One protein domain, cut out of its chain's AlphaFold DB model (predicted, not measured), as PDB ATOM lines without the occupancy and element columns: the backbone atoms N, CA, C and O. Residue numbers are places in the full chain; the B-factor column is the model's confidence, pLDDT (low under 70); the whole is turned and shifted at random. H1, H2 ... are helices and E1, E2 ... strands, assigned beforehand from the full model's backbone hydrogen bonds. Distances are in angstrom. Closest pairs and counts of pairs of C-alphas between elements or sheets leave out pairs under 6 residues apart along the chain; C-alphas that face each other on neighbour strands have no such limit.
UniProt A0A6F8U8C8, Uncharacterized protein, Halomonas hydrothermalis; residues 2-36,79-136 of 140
ATOM      1  N   THR A   2      47.373  19.004  16.745       86.69
ATOM      2  CA  THR A   2      47.488  20.459  16.528       86.69
ATOM      3  C   THR A   2      46.993  20.908  15.153       86.69
ATOM      4  O   THR A   2      46.181  21.813  15.077       86.69
ATOM      5  N   GLN A   3      47.347  20.193  14.081       88.62
ATOM      6  CA  GLN A   3      46.883  20.531  12.728       88.62
ATOM      7  C   GLN A   3      45.355  20.444  12.590       88.62
ATOM      8  O   GLN A   3      44.752  21.185  11.827       88.62
ATOM      9  N   SER A   4      44.712  19.533  13.326       87.62
ATOM     10  CA  SER A   4      43.252  19.404  13.332       87.62
ATOM     11  C   SER A   4      42.588  20.582  14.045       87.62
ATOM     12  O   SER A   4      41.538  21.040  13.607       87.62
ATOM     13  N   ILE A   5      43.208  21.070  15.123       90.50
ATOM     14  CA  ILE A   5      42.780  22.274  15.840       90.50
ATOM     15  C   ILE A   5      42.913  23.495  14.928       90.50
ATOM     16  O   ILE A   5      41.936  24.216  14.762       90.50
ATOM     17  N   ASP A   6      44.059  23.653  14.260       91.50
ATOM     18  CA  ASP A   6      44.317  24.772  13.345       91.50
ATOM     19  C   ASP A   6      43.248  24.863  12.242       91.50
ATOM     20  O   ASP A   6      42.766  25.948  11.922       91.50
ATOM     21  N   VAL A   7      42.832  23.721  11.676       93.06
ATOM     22  CA  VAL A   7      41.750  23.673  10.677       93.06
ATOM     23  C   VAL A   7      40.419  24.146  11.269       93.06
ATOM     24  O   VAL A   7      39.715  24.929  10.633       93.06
ATOM     25  N   LEU A   8      40.059  23.689  12.474       92.38
ATOM     26  CA  LEU A   8      38.803  24.077  13.126       92.38
ATOM     27  C   LEU A   8      38.785  25.573  13.471       92.38
ATOM     28  O   LEU A   8      37.803  26.254  13.173       92.38
ATOM     29  N   GLU A   9      39.877  26.104  14.015       92.12
ATOM     30  CA  GLU A   9      40.012  27.532  14.317       92.12
ATOM     31  C   GLU A   9      39.989  28.387  13.043       92.12
ATOM     32  O   GLU A   9      39.290  29.400  12.995       92.12
ATOM     33  N   ALA A  10      40.661  27.957  11.967       93.31
ATOM     34  CA  ALA A  10      40.614  28.636  10.669       93.31
ATOM     35  C   ALA A  10      39.200  28.651  10.063       93.31
ATOM     36  O   ALA A  10      38.835  29.570   9.328       93.31
ATOM     37  N   TRP A  11      38.380  27.649  10.381       93.50
ATOM     38  CA  TRP A  11      36.965  27.609  10.018       93.50
ATOM     39  C   TRP A  11      36.079  28.421  10.975       93.50
ATOM     40  O   TRP A  11      34.867  28.496  10.768       93.50
ATOM     41  N   GLY A  12      36.652  29.064  11.992       92.38
ATOM     42  CA  GLY A  12      35.945  29.912  12.948       92.38
ATOM     43  C   GLY A  12      35.222  29.136  14.045       92.38
ATOM     44  O   GLY A  12      34.223  29.630  14.563       92.38
ATOM     45  N   PHE A  13      35.659  27.915  14.352       92.94
ATOM     46  CA  PHE A  13      35.228  27.214  15.559       92.94
ATOM     47  C   PHE A  13      36.066  27.652  16.762       92.94
ATOM     48  O   PHE A  13      37.280  27.804  16.665       92.94
ATOM     49  N   GLU A  14      35.412  27.794  17.908       91.19
ATOM     50  CA  GLU A  14      36.037  27.961  19.214       91.19
ATOM     51  C   GLU A  14      36.207  26.590  19.881       91.19
ATOM     52  O   GLU A  14      35.302  25.754  19.858       91.19
ATOM     53  N   LEU A  15      37.368  26.333  20.483       90.19
ATOM     54  CA  LEU A  15      37.620  25.088  21.211       90.19
ATOM     55  C   LEU A  15      36.818  25.058  22.521       90.19
ATOM     56  O   LEU A  15      36.981  25.927  23.374       90.19
ATOM     57  N   GLU A  16      36.001  24.020  22.715       84.31
ATOM     58  CA  GLU A  16      35.266  23.788  23.967       84.31
ATOM     59  C   GLU A  16      36.064  22.905  24.927       84.31
ATOM     60  O   GLU A  16      36.138  23.153  26.129       84.31
ATOM     61  N   THR A  17      36.616  21.807  24.418       83.31
ATOM     62  CA  THR A  17      37.301  20.795  25.224       83.31
ATOM     63  C   THR A  17      38.340  20.093  24.372       83.31
ATOM     64  O   THR A  17      38.108  19.785  23.207       83.31
ATOM     65  N   THR A  18      39.502  19.832  24.956       85.69
ATOM     66  CA  THR A  18      40.565  19.041  24.338       85.69
ATOM     67  C   THR A  18      41.068  18.050  25.374       85.69
ATOM     68  O   THR A  18      41.615  18.453  26.395       85.69
ATOM     69  N   ASP A  19      40.876  16.761  25.116       83.25
ATOM     70  CA  ASP A  19      41.435  15.679  25.917       83.25
ATOM     71  C   ASP A  19      42.462  14.922  25.073       83.25
ATOM     72  O   ASP A  19      42.141  14.116  24.196       83.25
ATOM     73  N   THR A  20      43.735  15.192  25.345       80.69
ATOM     74  CA  THR A  20      44.854  14.573  24.635       80.69
ATOM     75  C   THR A  20      45.089  13.120  25.035       80.69
ATOM     76  O   THR A  20      45.724  12.400  24.270       80.69
ATOM     77  N   ALA A  21      44.603  12.673  26.199       82.12
ATOM     78  CA  ALA A  21      44.784  11.294  26.648       82.12
ATOM     79  C   ALA A  21      43.943  10.322  25.810       82.12
ATOM     80  O   ALA A  21      44.381   9.208  25.529       82.12
ATOM     81  N   ILE A  22      42.763  10.766  25.372       83.88
ATOM     82  CA  ILE A  22      41.870   9.995  24.490       83.88
ATOM     83  C   ILE A  22      41.865  10.501  23.040       83.88
ATOM     84  O   ILE A  22      41.173   9.927  22.201       83.88
ATOM     85  N   GLY A  23      42.623  11.561  22.740       86.00
ATOM     86  CA  GLY A  23      42.706  12.157  21.406       86.00
ATOM     87  C   GLY A  23      41.407  12.829  20.956       86.00
ATOM     88  O   GLY A  23      41.097  12.806  19.768       86.00
ATOM     89  N   LEU A  24      40.630  13.393  21.884       90.31
ATOM     90  CA  LEU A  24      39.353  14.053  21.615       90.31
ATOM     91  C   LEU A  24      39.522  15.575  21.583       90.31
ATOM     92  O   LEU A  24      40.082  16.165  22.502       90.31
ATOM     93  N   VAL A  25      38.979  16.218  20.556       91.06
ATOM     94  CA  VAL A  25      38.760  17.668  20.501       91.06
ATOM     95  C   VAL A  25      37.295  17.923  20.210       91.06
ATOM     96  O   VAL A  25      36.737  17.364  19.269       91.06
ATOM     97  N   THR A  26      36.685  18.797  20.993       89.38
ATOM     98  CA  THR A  26      35.355  19.336  20.741       89.38
ATOM     99  C   THR A  26      35.477  20.834  20.529       89.38
ATOM    100  O   THR A  26      36.121  21.531  21.314       89.38
ATOM    101  N   ALA A  27      34.857  21.322  19.463       92.00
ATOM    102  CA  ALA A  27      34.825  22.729  19.109       92.00
ATOM    103  C   ALA A  27      33.407  23.125  18.691       92.00
ATOM    104  O   ALA A  27      32.653  22.288  18.186       92.00
ATOM    105  N   SER A  28      33.032  24.384  18.880       91.06
ATOM    106  CA  SER A  28      31.735  24.896  18.452       91.06
ATOM    107  C   SER A  28      31.816  26.278  17.834       91.06
ATOM    108  O   SER A  28      32.766  27.027  18.024       91.06
ATOM    109  N   ARG A  29      30.818  26.595  17.019       91.38
ATOM    110  CA  ARG A  29      30.651  27.895  16.388       91.38
ATOM    111  C   ARG A  29      29.196  28.299  16.507       91.38
ATOM    112  O   ARG A  29      28.313  27.519  16.157       91.38
ATOM    113  N   GLN A  30      28.966  29.526  16.951       88.44
ATOM    114  CA  GLN A  30      27.639  30.124  16.982       88.44
ATOM    115  C   GLN A  30      27.468  31.094  15.816       88.44
ATOM    116  O   GLN A  30      28.405  31.798  15.433       88.44
ATOM    117  N   ARG A  31      26.266  31.125  15.243       85.88
ATOM    118  CA  ARG A  31      25.873  32.072  14.201       85.88
ATOM    119  C   ARG A  31      24.469  32.587  14.453       85.88
ATOM    120  O   ARG A  31      23.585  31.807  14.804       85.88
ATOM    121  N   ASP A  32      24.265  33.868  14.186       82.25
ATOM    122  CA  ASP A  32      22.931  34.453  14.176       82.25
ATOM    123  C   ASP A  32      22.175  33.980  12.934       82.25
ATOM    124  O   ASP A  32      22.660  34.047  11.799       82.25
ATOM    125  N   LEU A  33      20.962  33.492  13.152       77.06
ATOM    126  CA  LEU A  33      20.057  33.032  12.115       77.06
ATOM    127  C   LEU A  33      19.186  34.205  11.648       77.06
ATOM    128  O   LEU A  33      17.998  34.321  11.959       77.06
ATOM    129  N   ILE A  34      19.804  35.105  10.882       68.25
ATOM    130  CA  ILE A  34      19.129  36.282  10.325       68.25
ATOM    131  C   ILE A  34      18.048  35.826   9.335       68.25
ATOM    132  O   ILE A  34      18.341  35.179   8.332       68.25
ATOM    133  N   GLY A  35      16.793  36.191   9.606       62.94
ATOM    134  CA  GLY A  35      15.654  35.830   8.758       62.94
ATOM    135  C   GLY A  35      15.162  34.391   8.933       62.94
ATOM    136  O   GLY A  35      14.378  33.923   8.108       62.94
ATOM    137  N   TYR A  36      15.597  33.686   9.982       61.44
ATOM    138  CA  TYR A  36      15.020  32.391  10.328       61.44
ATOM    139  C   TYR A  36      13.574  32.568  10.769       61.44
ATOM    140  O   TYR A  36      13.277  33.145  11.814       61.44
ATOM    141  N   HIS A  79      16.391  38.070  21.680       62.84
ATOM    142  CA  HIS A  79      17.549  37.428  21.055       62.84
ATOM    143  C   HIS A  79      17.211  37.070  19.603       62.84
ATOM    144  O   HIS A  79      16.099  36.647  19.308       62.84
ATOM    145  N   GLN A  80      18.139  37.266  18.668       73.75
ATOM    146  CA  GLN A  80      17.978  36.663  17.345       73.75
ATOM    147  C   GLN A  80      18.033  35.138  17.510       73.75
ATOM    148  O   GLN A  80      18.777  34.672  18.376       73.75
ATOM    149  N   PRO A  81      17.275  34.354  16.722       83.06
ATOM    150  CA  PRO A  81      17.490  32.917  16.668       83.06
ATOM    151  C   PRO A  81      18.969  32.631  16.391       83.06
ATOM    152  O   PRO A  81      19.612  33.359  15.629       83.06
ATOM    153  N   VAL A  82      19.515  31.585  17.001       86.31
ATOM    154  CA  VAL A  82      20.933  31.231  16.860       86.31
ATOM    155  C   VAL A  82      21.102  29.781  16.440       86.31
ATOM    156  O   VAL A  82      20.389  28.888  16.897       86.31
ATOM    157  N   GLU A  83      22.082  29.535  15.579       88.75
ATOM    158  CA  GLU A  83      22.567  28.204  15.240       88.75
ATOM    159  C   GLU A  83      23.882  27.955  15.977       88.75
ATOM    160  O   GLU A  83      24.844  28.710  15.830       88.75
ATOM    161  N   VAL A  84      23.926  26.881  16.758       90.25
ATOM    162  CA  VAL A  84      25.137  26.369  17.391       90.25
ATOM    163  C   VAL A  84      25.543  25.096  16.669       90.25
ATOM    164  O   VAL A  84      24.849  24.078  16.699       90.25
ATOM    165  N   GLU A  85      26.697  25.155  16.029       92.19
ATOM    166  CA  GLU A  85      27.311  24.046  15.325       92.19
ATOM    167  C   GLU A  85      28.450  23.492  16.172       92.19
ATOM    168  O   GLU A  85      29.408  24.205  16.457       92.19
ATOM    169  N   ARG A  86      28.363  22.223  16.572       94.31
ATOM    170  CA  ARG A  86      29.396  21.531  17.346       94.31
ATOM    171  C   ARG A  86      30.062  20.464  16.494       94.31
ATOM    172  O   ARG A  86      29.395  19.705  15.798       94.31
ATOM    173  N   VAL A  87      31.378  20.368  16.604       93.56
ATOM    174  CA  VAL A  87      32.195  19.340  15.969       93.56
ATOM    175  C   VAL A  87      32.981  18.606  17.046       93.56
ATOM    176  O   VAL A  87      33.586  19.226  17.916       93.56
ATOM    177  N   SER A  88      32.967  17.277  16.992       92.38
ATOM    178  CA  SER A  88      33.806  16.411  17.817       92.38
ATOM    179  C   SER A  88      34.727  15.598  16.923       92.38
ATOM    180  O   SER A  88      34.274  14.903  16.014       92.38
ATOM    181  N   LEU A  89      36.020  15.683  17.193       91.44
ATOM    182  CA  LEU A  89      37.080  14.992  16.485       91.44
ATOM    183  C   LEU A  89      37.764  14.022  17.437       91.44
ATOM    184  O   LEU A  89      38.266  14.426  18.480       91.44
ATOM    185  N   LEU A  90      37.821  12.754  17.051       91.62
ATOM    186  CA  LEU A  90      38.520  11.703  17.778       91.62
ATOM    187  C   LEU A  90      39.665  11.168  16.917       91.62
ATOM    188  O   LEU A  90      39.422  10.553  15.880       91.62
ATOM    189  N   ALA A  91      40.902  11.377  17.355       88.56
ATOM    190  CA  ALA A  91      42.103  10.840  16.733       88.56
ATOM    191  C   ALA A  91      42.605   9.633  17.535       88.56
ATOM    192  O   ALA A  91      43.112   9.783  18.646       88.56
ATOM    193  N   ARG A  92      42.473   8.427  16.974       85.69
ATOM    194  CA  ARG A  92      42.883   7.179  17.627       85.69
ATOM    195  C   ARG A  92      43.479   6.207  16.614       85.69
ATOM    196  O   ARG A  92      42.938   6.045  15.526       85.69
ATOM    197  N   ASP A  93      44.585   5.563  16.983       85.50
ATOM    198  CA  ASP A  93      45.246   4.517  16.185       85.50
ATOM    199  C   ASP A  93      45.583   4.963  14.746       85.50
ATOM    200  O   ASP A  93      45.478   4.194  13.798       85.50
ATOM    201  N   GLY A  94      45.952   6.237  14.565       81.75
ATOM    202  CA  GLY A  94      46.256   6.812  13.247       81.75
ATOM    203  C   GLY A  94      45.029   7.158  12.394       81.75
ATOM    204  O   GLY A  94      45.185   7.656  11.283       81.75
ATOM    205  N   HIS A  95      43.817   6.954  12.911       85.19
ATOM    206  CA  HIS A  95      42.565   7.302  12.248       85.19
ATOM    207  C   HIS A  95      41.892   8.497  12.926       85.19
ATOM    208  O   HIS A  95      41.908   8.628  14.150       85.19
ATOM    209  N   ILE A  96      41.254   9.349  12.123       86.12
ATOM    210  CA  ILE A  96      40.430  10.459  12.606       86.12
ATOM    211  C   ILE A  96      38.961  10.116  12.360       86.12
ATOM    212  O   ILE A  96      38.576   9.753  11.250       86.12
ATOM    213  N   ARG A  97      38.138  10.239  13.400       90.00
ATOM    214  CA  ARG A  97      36.677  10.208  13.310       90.00
ATOM    215  C   ARG A  97      36.127  11.585  13.618       90.00
ATOM    216  O   ARG A  97      36.570  12.228  14.565       90.00
ATOM    217  N   LEU A  98      35.147  12.003  12.830       89.75
ATOM    218  CA  LEU A  98      34.540  13.321  12.912       89.75
ATOM    219  C   LEU A  98      33.032  13.167  13.099       89.75
ATOM    220  O   LEU A  98      32.394  12.400  12.381       89.75
ATOM    221  N   SER A  99      32.479  13.897  14.059       90.62
ATOM    222  CA  SER A  99      31.042  14.074  14.246       90.62
ATOM    223  C   SER A  99      30.731  15.558  14.231       90.62
ATOM    224  O   SER A  99      31.486  16.359  14.780       90.62
ATOM    225  N   ARG A 100      29.614  15.917  13.612       91.62
ATOM    226  CA  ARG A 100      29.092  17.273  13.516       91.62
ATOM    227  C   ARG A 100      27.619  17.268  13.880       91.62
ATOM    228  O   ARG A 100      26.837  16.521  13.295       91.62
ATOM    229  N   ASP A 101      27.251  18.157  14.783       90.19
ATOM    230  CA  ASP A 101      25.896  18.329  15.284       90.19
ATOM    231  C   ASP A 101      25.489  19.794  15.150       90.19
ATOM    232  O   ASP A 101      26.267  20.696  15.467       90.19
ATOM    233  N   ILE A 102      24.266  20.037  14.685       87.94
ATOM    234  CA  ILE A 102      23.691  21.379  14.585       87.94
ATOM    235  C   ILE A 102      22.501  21.461  15.525       87.94
ATOM    236  O   ILE A 102      21.641  20.577  15.536       87.94
ATOM    237  N   ARG A 103      22.454  22.538  16.307       87.31
ATOM    238  CA  ARG A 103      21.326  22.896  17.160       87.31
ATOM    239  C   ARG A 103      20.880  24.308  16.845       87.31
ATOM    240  O   ARG A 103      21.719  25.187  16.682       87.31
ATOM    241  N   ARG A 104      19.572  24.529  16.783       85.88
ATOM    242  CA  ARG A 104      18.997  25.850  16.535       85.88
ATOM    243  C   ARG A 104      18.061  26.229  17.653       85.88
ATOM    244  O   ARG A 104      17.214  25.426  18.053       85.88
ATOM    245  N   PHE A 105      18.240  27.445  18.131       81.38
ATOM    246  CA  PHE A 105      17.473  28.028  19.211       81.38
ATOM    247  C   PHE A 105      16.685  29.213  18.668       81.38
ATOM    248  O   PHE A 105      17.195  29.959  17.829       81.38
ATOM    249  N   ASP A 106      15.443  29.360  19.112       80.06
ATOM    250  CA  ASP A 106      14.621  30.514  18.755       80.06
ATOM    251  C   ASP A 106      15.031  31.779  19.530       80.06
ATOM    252  O   ASP A 106      16.017  31.812  20.270       80.06
ATOM    253  N   HIS A 107      14.244  32.839  19.362       78.25
ATOM    254  CA  HIS A 107      14.463  34.130  20.005       78.25
ATOM    255  C   HIS A 107      14.237  34.137  21.530       78.25
ATOM    256  O   HIS A 107      14.643  35.085  22.209       78.25
ATOM    257  N   LEU A 108      13.580  33.105  22.068       76.94
ATOM    258  CA  LEU A 108      13.384  32.870  23.501       76.94
ATOM    259  C   LEU A 108      14.492  31.979  24.087       76.94
ATOM    260  O   LEU A 108      14.589  31.846  25.306       76.94
ATOM    261  N   GLY A 109      15.352  31.411  23.235       76.19
ATOM    262  CA  GLY A 109      16.396  30.467  23.614       76.19
ATOM    263  C   GLY A 109      15.914  29.016  23.693       76.19
ATOM    264  O   GLY A 109      16.661  28.161  24.174       76.19
ATOM    265  N   ASP A 110      14.705  28.710  23.216       79.00
ATOM    266  CA  ASP A 110      14.190  27.345  23.185       79.00
ATOM    267  C   ASP A 110      14.802  26.564  22.020       79.00
ATOM    268  O   ASP A 110      14.891  27.044  20.889       79.00
ATOM    269  N   LEU A 111      15.216  25.321  22.285       80.31
ATOM    270  CA  LEU A 111      15.753  24.420  21.264       80.31
ATOM    271  C   LEU A 111      14.636  23.988  20.306       80.31
ATOM    272  O   LEU A 111      13.731  23.251  20.703       80.31
ATOM    273  N   ARG A 112      14.740  24.380  19.034       84.50
ATOM    274  CA  ARG A 112      13.764  24.039  17.987       84.50
ATOM    275  C   ARG A 112      14.210  22.883  17.113       84.50
ATOM    276  O   ARG A 112      13.421  21.989  16.819       84.50
ATOM    277  N   GLU A 113      15.485  22.858  16.746       82.81
ATOM    278  CA  GLU A 113      16.043  21.812  15.891       82.81
ATOM    279  C   GLU A 113      17.337  21.270  16.496       82.81
ATOM    280  O   GLU A 113      18.161  22.020  17.017       82.81
ATOM    281  N   SER A 114      17.528  19.955  16.414       87.19
ATOM    282  CA  SER A 114      18.781  19.288  16.767       87.19
ATOM    283  C   SER A 114      18.960  18.081  15.864       87.19
ATOM    284  O   SER A 114      18.147  17.158  15.901       87.19
ATOM    285  N   TYR A 115      20.024  18.063  15.072       84.19
ATOM    286  CA  TYR A 115      20.290  16.961  14.154       84.19
ATOM    287  C   TYR A 115      21.787  16.741  13.949       84.19
ATOM    288  O   TYR A 115      22.596  17.665  14.058       84.19
ATOM    289  N   SER A 116      22.144  15.497  13.622       87.50
ATOM    290  CA  SER A 116      23.489  15.186  13.146       87.50
ATOM    291  C   SER A 116      23.647  15.738  11.736       87.50
ATOM    292  O   SER A 116      22.880  15.409  10.831       87.50
ATOM    293  N   ALA A 117      24.654  16.580  11.556       88.25
ATOM    294  CA  ALA A 117      25.058  17.141  10.275       88.25
ATOM    295  C   ALA A 117      26.386  16.533   9.793       88.25
ATOM    296  O   ALA A 117      27.117  17.155   9.017       88.25
ATOM    297  N   SER A 118      26.693  15.325  10.277       85.75
ATOM    298  CA  SER A 118      27.852  14.521   9.890       85.75
ATOM    299  C   SER A 118      27.606  13.917   8.508       85.75
ATOM    300  O   SER A 118      27.000  12.854   8.393       85.75
ATOM    301  N   ASN A 119      28.013  14.620   7.454       86.69
ATOM    302  CA  ASN A 119      27.829  14.191   6.069       86.69
ATOM    303  C   ASN A 119      29.163  14.117   5.312       86.69
ATOM    304  O   ASN A 119      30.169  14.688   5.741       86.69
ATOM    305  N   ASP A 120      29.153  13.411   4.180       88.12
ATOM    306  CA  ASP A 120      30.363  13.134   3.399       88.12
ATOM    307  C   ASP A 120      31.050  14.412   2.910       88.12
ATOM    308  O   ASP A 120      32.270  14.504   2.971       88.12
ATOM    309  N   ASP A 121      30.278  15.424   2.501       89.00
ATOM    310  CA  ASP A 121      30.811  16.716   2.057       89.00
ATOM    311  C   ASP A 121      31.631  17.410   3.157       89.00
ATOM    312  O   ASP A 121      32.750  17.869   2.918       89.00
ATOM    313  N   PHE A 122      31.109  17.468   4.384       87.81
ATOM    314  CA  PHE A 122      31.834  18.054   5.510       87.81
ATOM    315  C   PHE A 122      33.107  17.262   5.830       87.81
ATOM    316  O   PHE A 122      34.177  17.853   5.992       87.81
ATOM    317  N   CYS A 123      33.006  15.930   5.871       89.88
ATOM    318  CA  CYS A 123      34.140  15.048   6.139       89.88
ATOM    319  C   CYS A 123      35.241  15.186   5.075       89.88
ATOM    320  O   CYS A 123      36.413  15.312   5.426       89.88
ATOM    321  N   GLN A 124      34.875  15.224   3.791       91.75
ATOM    322  CA  GLN A 124      35.814  15.375   2.678       91.75
ATOM    323  C   GLN A 124      36.510  16.734   2.708       91.75
ATOM    324  O   GLN A 124      37.736  16.795   2.629       91.75
ATOM    325  N   ARG A 125      35.758  17.828   2.895       93.94
ATOM    326  CA  ARG A 125      36.346  19.172   3.013       93.94
ATOM    327  C   ARG A 125      37.314  19.265   4.187       93.94
ATOM    328  O   ARG A 125      38.371  19.882   4.054       93.94
ATOM    329  N   PHE A 126      36.976  18.637   5.315       92.25
ATOM    330  CA  PHE A 126      37.850  18.621   6.487       92.25
ATOM    331  C   PHE A 126      39.127  17.839   6.200       92.25
ATOM    332  O   PHE A 126      40.219  18.332   6.473       92.25
ATOM    333  N   GLN A 127      38.999  16.655   5.600       91.50
ATOM    334  CA  GLN A 127      40.139  15.833   5.220       91.50
ATOM    335  C   GLN A 127      41.082  16.584   4.271       91.50
ATOM    336  O   GLN A 127      42.280  16.641   4.532       91.50
ATOM    337  N   THR A 128      40.554  17.220   3.222       93.12
ATOM    338  CA  THR A 128      41.371  17.998   2.279       93.12
ATOM    339  C   THR A 128      42.113  19.144   2.974       93.12
ATOM    340  O   THR A 128      43.314  19.307   2.765       93.12
ATOM    341  N   ALA A 129      41.438  19.922   3.826       92.38
ATOM    342  CA  ALA A 129      42.075  21.017   4.562       92.38
ATOM    343  C   ALA A 129      43.146  20.510   5.544       92.38
ATOM    344  O   ALA A 129      44.228  21.092   5.659       92.38
ATOM    345  N   PHE A 130      42.874  19.399   6.226       91.25
ATOM    346  CA  PHE A 130      43.826  18.751   7.119       91.25
ATOM    347  C   PHE A 130      45.080  18.283   6.371       91.25
ATOM    348  O   PHE A 130      46.190  18.613   6.783       91.25
ATOM    349  N   GLU A 131      44.922  17.585   5.245       90.88
ATOM    350  CA  GLU A 131      46.040  17.122   4.412       90.88
ATOM    351  C   GLU A 131      46.893  18.292   3.897       90.88
ATOM    352  O   GLU A 131      48.121  18.223   3.950       90.88
ATOM    353  N   GLN A 132      46.270  19.402   3.486       89.88
ATOM    354  CA  GLN A 132      46.980  20.620   3.067       89.88
ATOM    355  C   GLN A 132      47.797  21.251   4.203       89.88
ATOM    356  O   GLN A 132      48.926  21.703   3.987       89.88
ATOM    357  N   THR A 133      47.244  21.255   5.417       87.19
ATOM    358  CA  THR A 133      47.901  21.801   6.615       87.19
ATOM    359  C   THR A 133      49.083  20.926   7.040       87.19
ATOM    360  O   THR A 133      50.120  21.436   7.451       87.19
ATOM    361  N   VAL A 134      48.968  19.601   6.890       85.00
ATOM    362  CA  VAL A 134      50.064  18.654   7.147       85.00
ATOM    363  C   VAL A 134      51.155  18.743   6.072       85.00
ATOM    364  O   VAL A 134      52.338  18.680   6.401       85.00
ATOM    365  N   ALA A 135      50.777  18.913   4.802       77.69
ATOM    366  CA  ALA A 135      51.712  19.022   3.679       77.69
ATOM    367  C   ALA A 135      52.502  20.341   3.662       77.69
ATOM    368  O   ALA A 135      53.548  20.413   3.017       77.69
ATOM    369  N   THR A 136      52.030  21.362   4.380       71.62
ATOM    370  CA  THR A 136      52.691  22.668   4.506       71.62
ATOM    371  C   THR A 136      53.247  22.837   5.924       71.62
ATOM    372  O   THR A 136      52.678  23.583   6.725       71.62
TER     373      THR A 136
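What this domain is: This is residues 2 to 36 and 79 to 136 of the 140 residues of an uncharacterized protein of Halomonas hydrothermalis (UniProt A0A6F8U8C8). A long, twisted sheet of five antiparallel strands forms a wall, with H1 along one of its faces and the other face bare. H2 packs steeply crossed on H1 and only grazes the sheet with residues 122 to 127. The printed part has 93 residues, in the order H1 E1 E2 E3 E4 E5 H2, and the sheet's order is E1 - E2 - E3 - E4 - E5. The class is mixed, helices and strands; the whole is elongated, spanning 43 by 25 by 21 A, and only just compact, close to loose, with a radius of gyration of the C-alphas of 14.5 A.

How they stand to each other: In the sheet, E3, residues 82 to 92, and E4, residues 95 to 105, form a hairpin, with N 88 and O 99 2.8 A apart. E5, residues 111 to 116, is an edge strand and forms a hairpin with E4, with N 104 and O 113 2.9 A apart. E3, E4 and E5 make a meander, each strand the antiparallel neighbour of the one before. On the other side of E3 is E2, residues 24 to 32, with N 27 and O 87 2.9 A apart. E1, residues 14 to 19, is the other edge strand and forms a hairpin with E2, with N 16 and O 26 2.9 A apart. H1, residues 2 to 10, is on the sheet at a height of 8.9 A, over E2 and, only just, over E3 with 3 C-alphas; it runs along the strands, at 1 degree to E2 on the local plane. H2, residues 120 to 135, touches H1, closest at the C-alphas of Ser 4 and Phe 130, 6.3 A, at a steep tilt of 61 degrees, opposite ways. Every O i to N i+4 pair is within hydrogen-bond range in H1 and H2.

Where its parts are: H1 begins at C-alpha 2 (47.488, 20.459, 16.528). E3 measures 32.6 A, E4 33.3 A and E2 27.2 A. H2, 22.1 A long, ends at C-alpha 135 (51.712, 19.022, 3.679).

The domain as a whole: The C-alphas farthest apart, of Leu 108 and Ala 135, are 45.3 A apart. Residues 37 to 78 are not printed, and C-alphas 36 and 79 are 12.1 A apart across this cut, in the link from E2 to E3. Of the links that are printed whole, each is tight. The pLDDT is under 70 at residues 34 to 36 and 79.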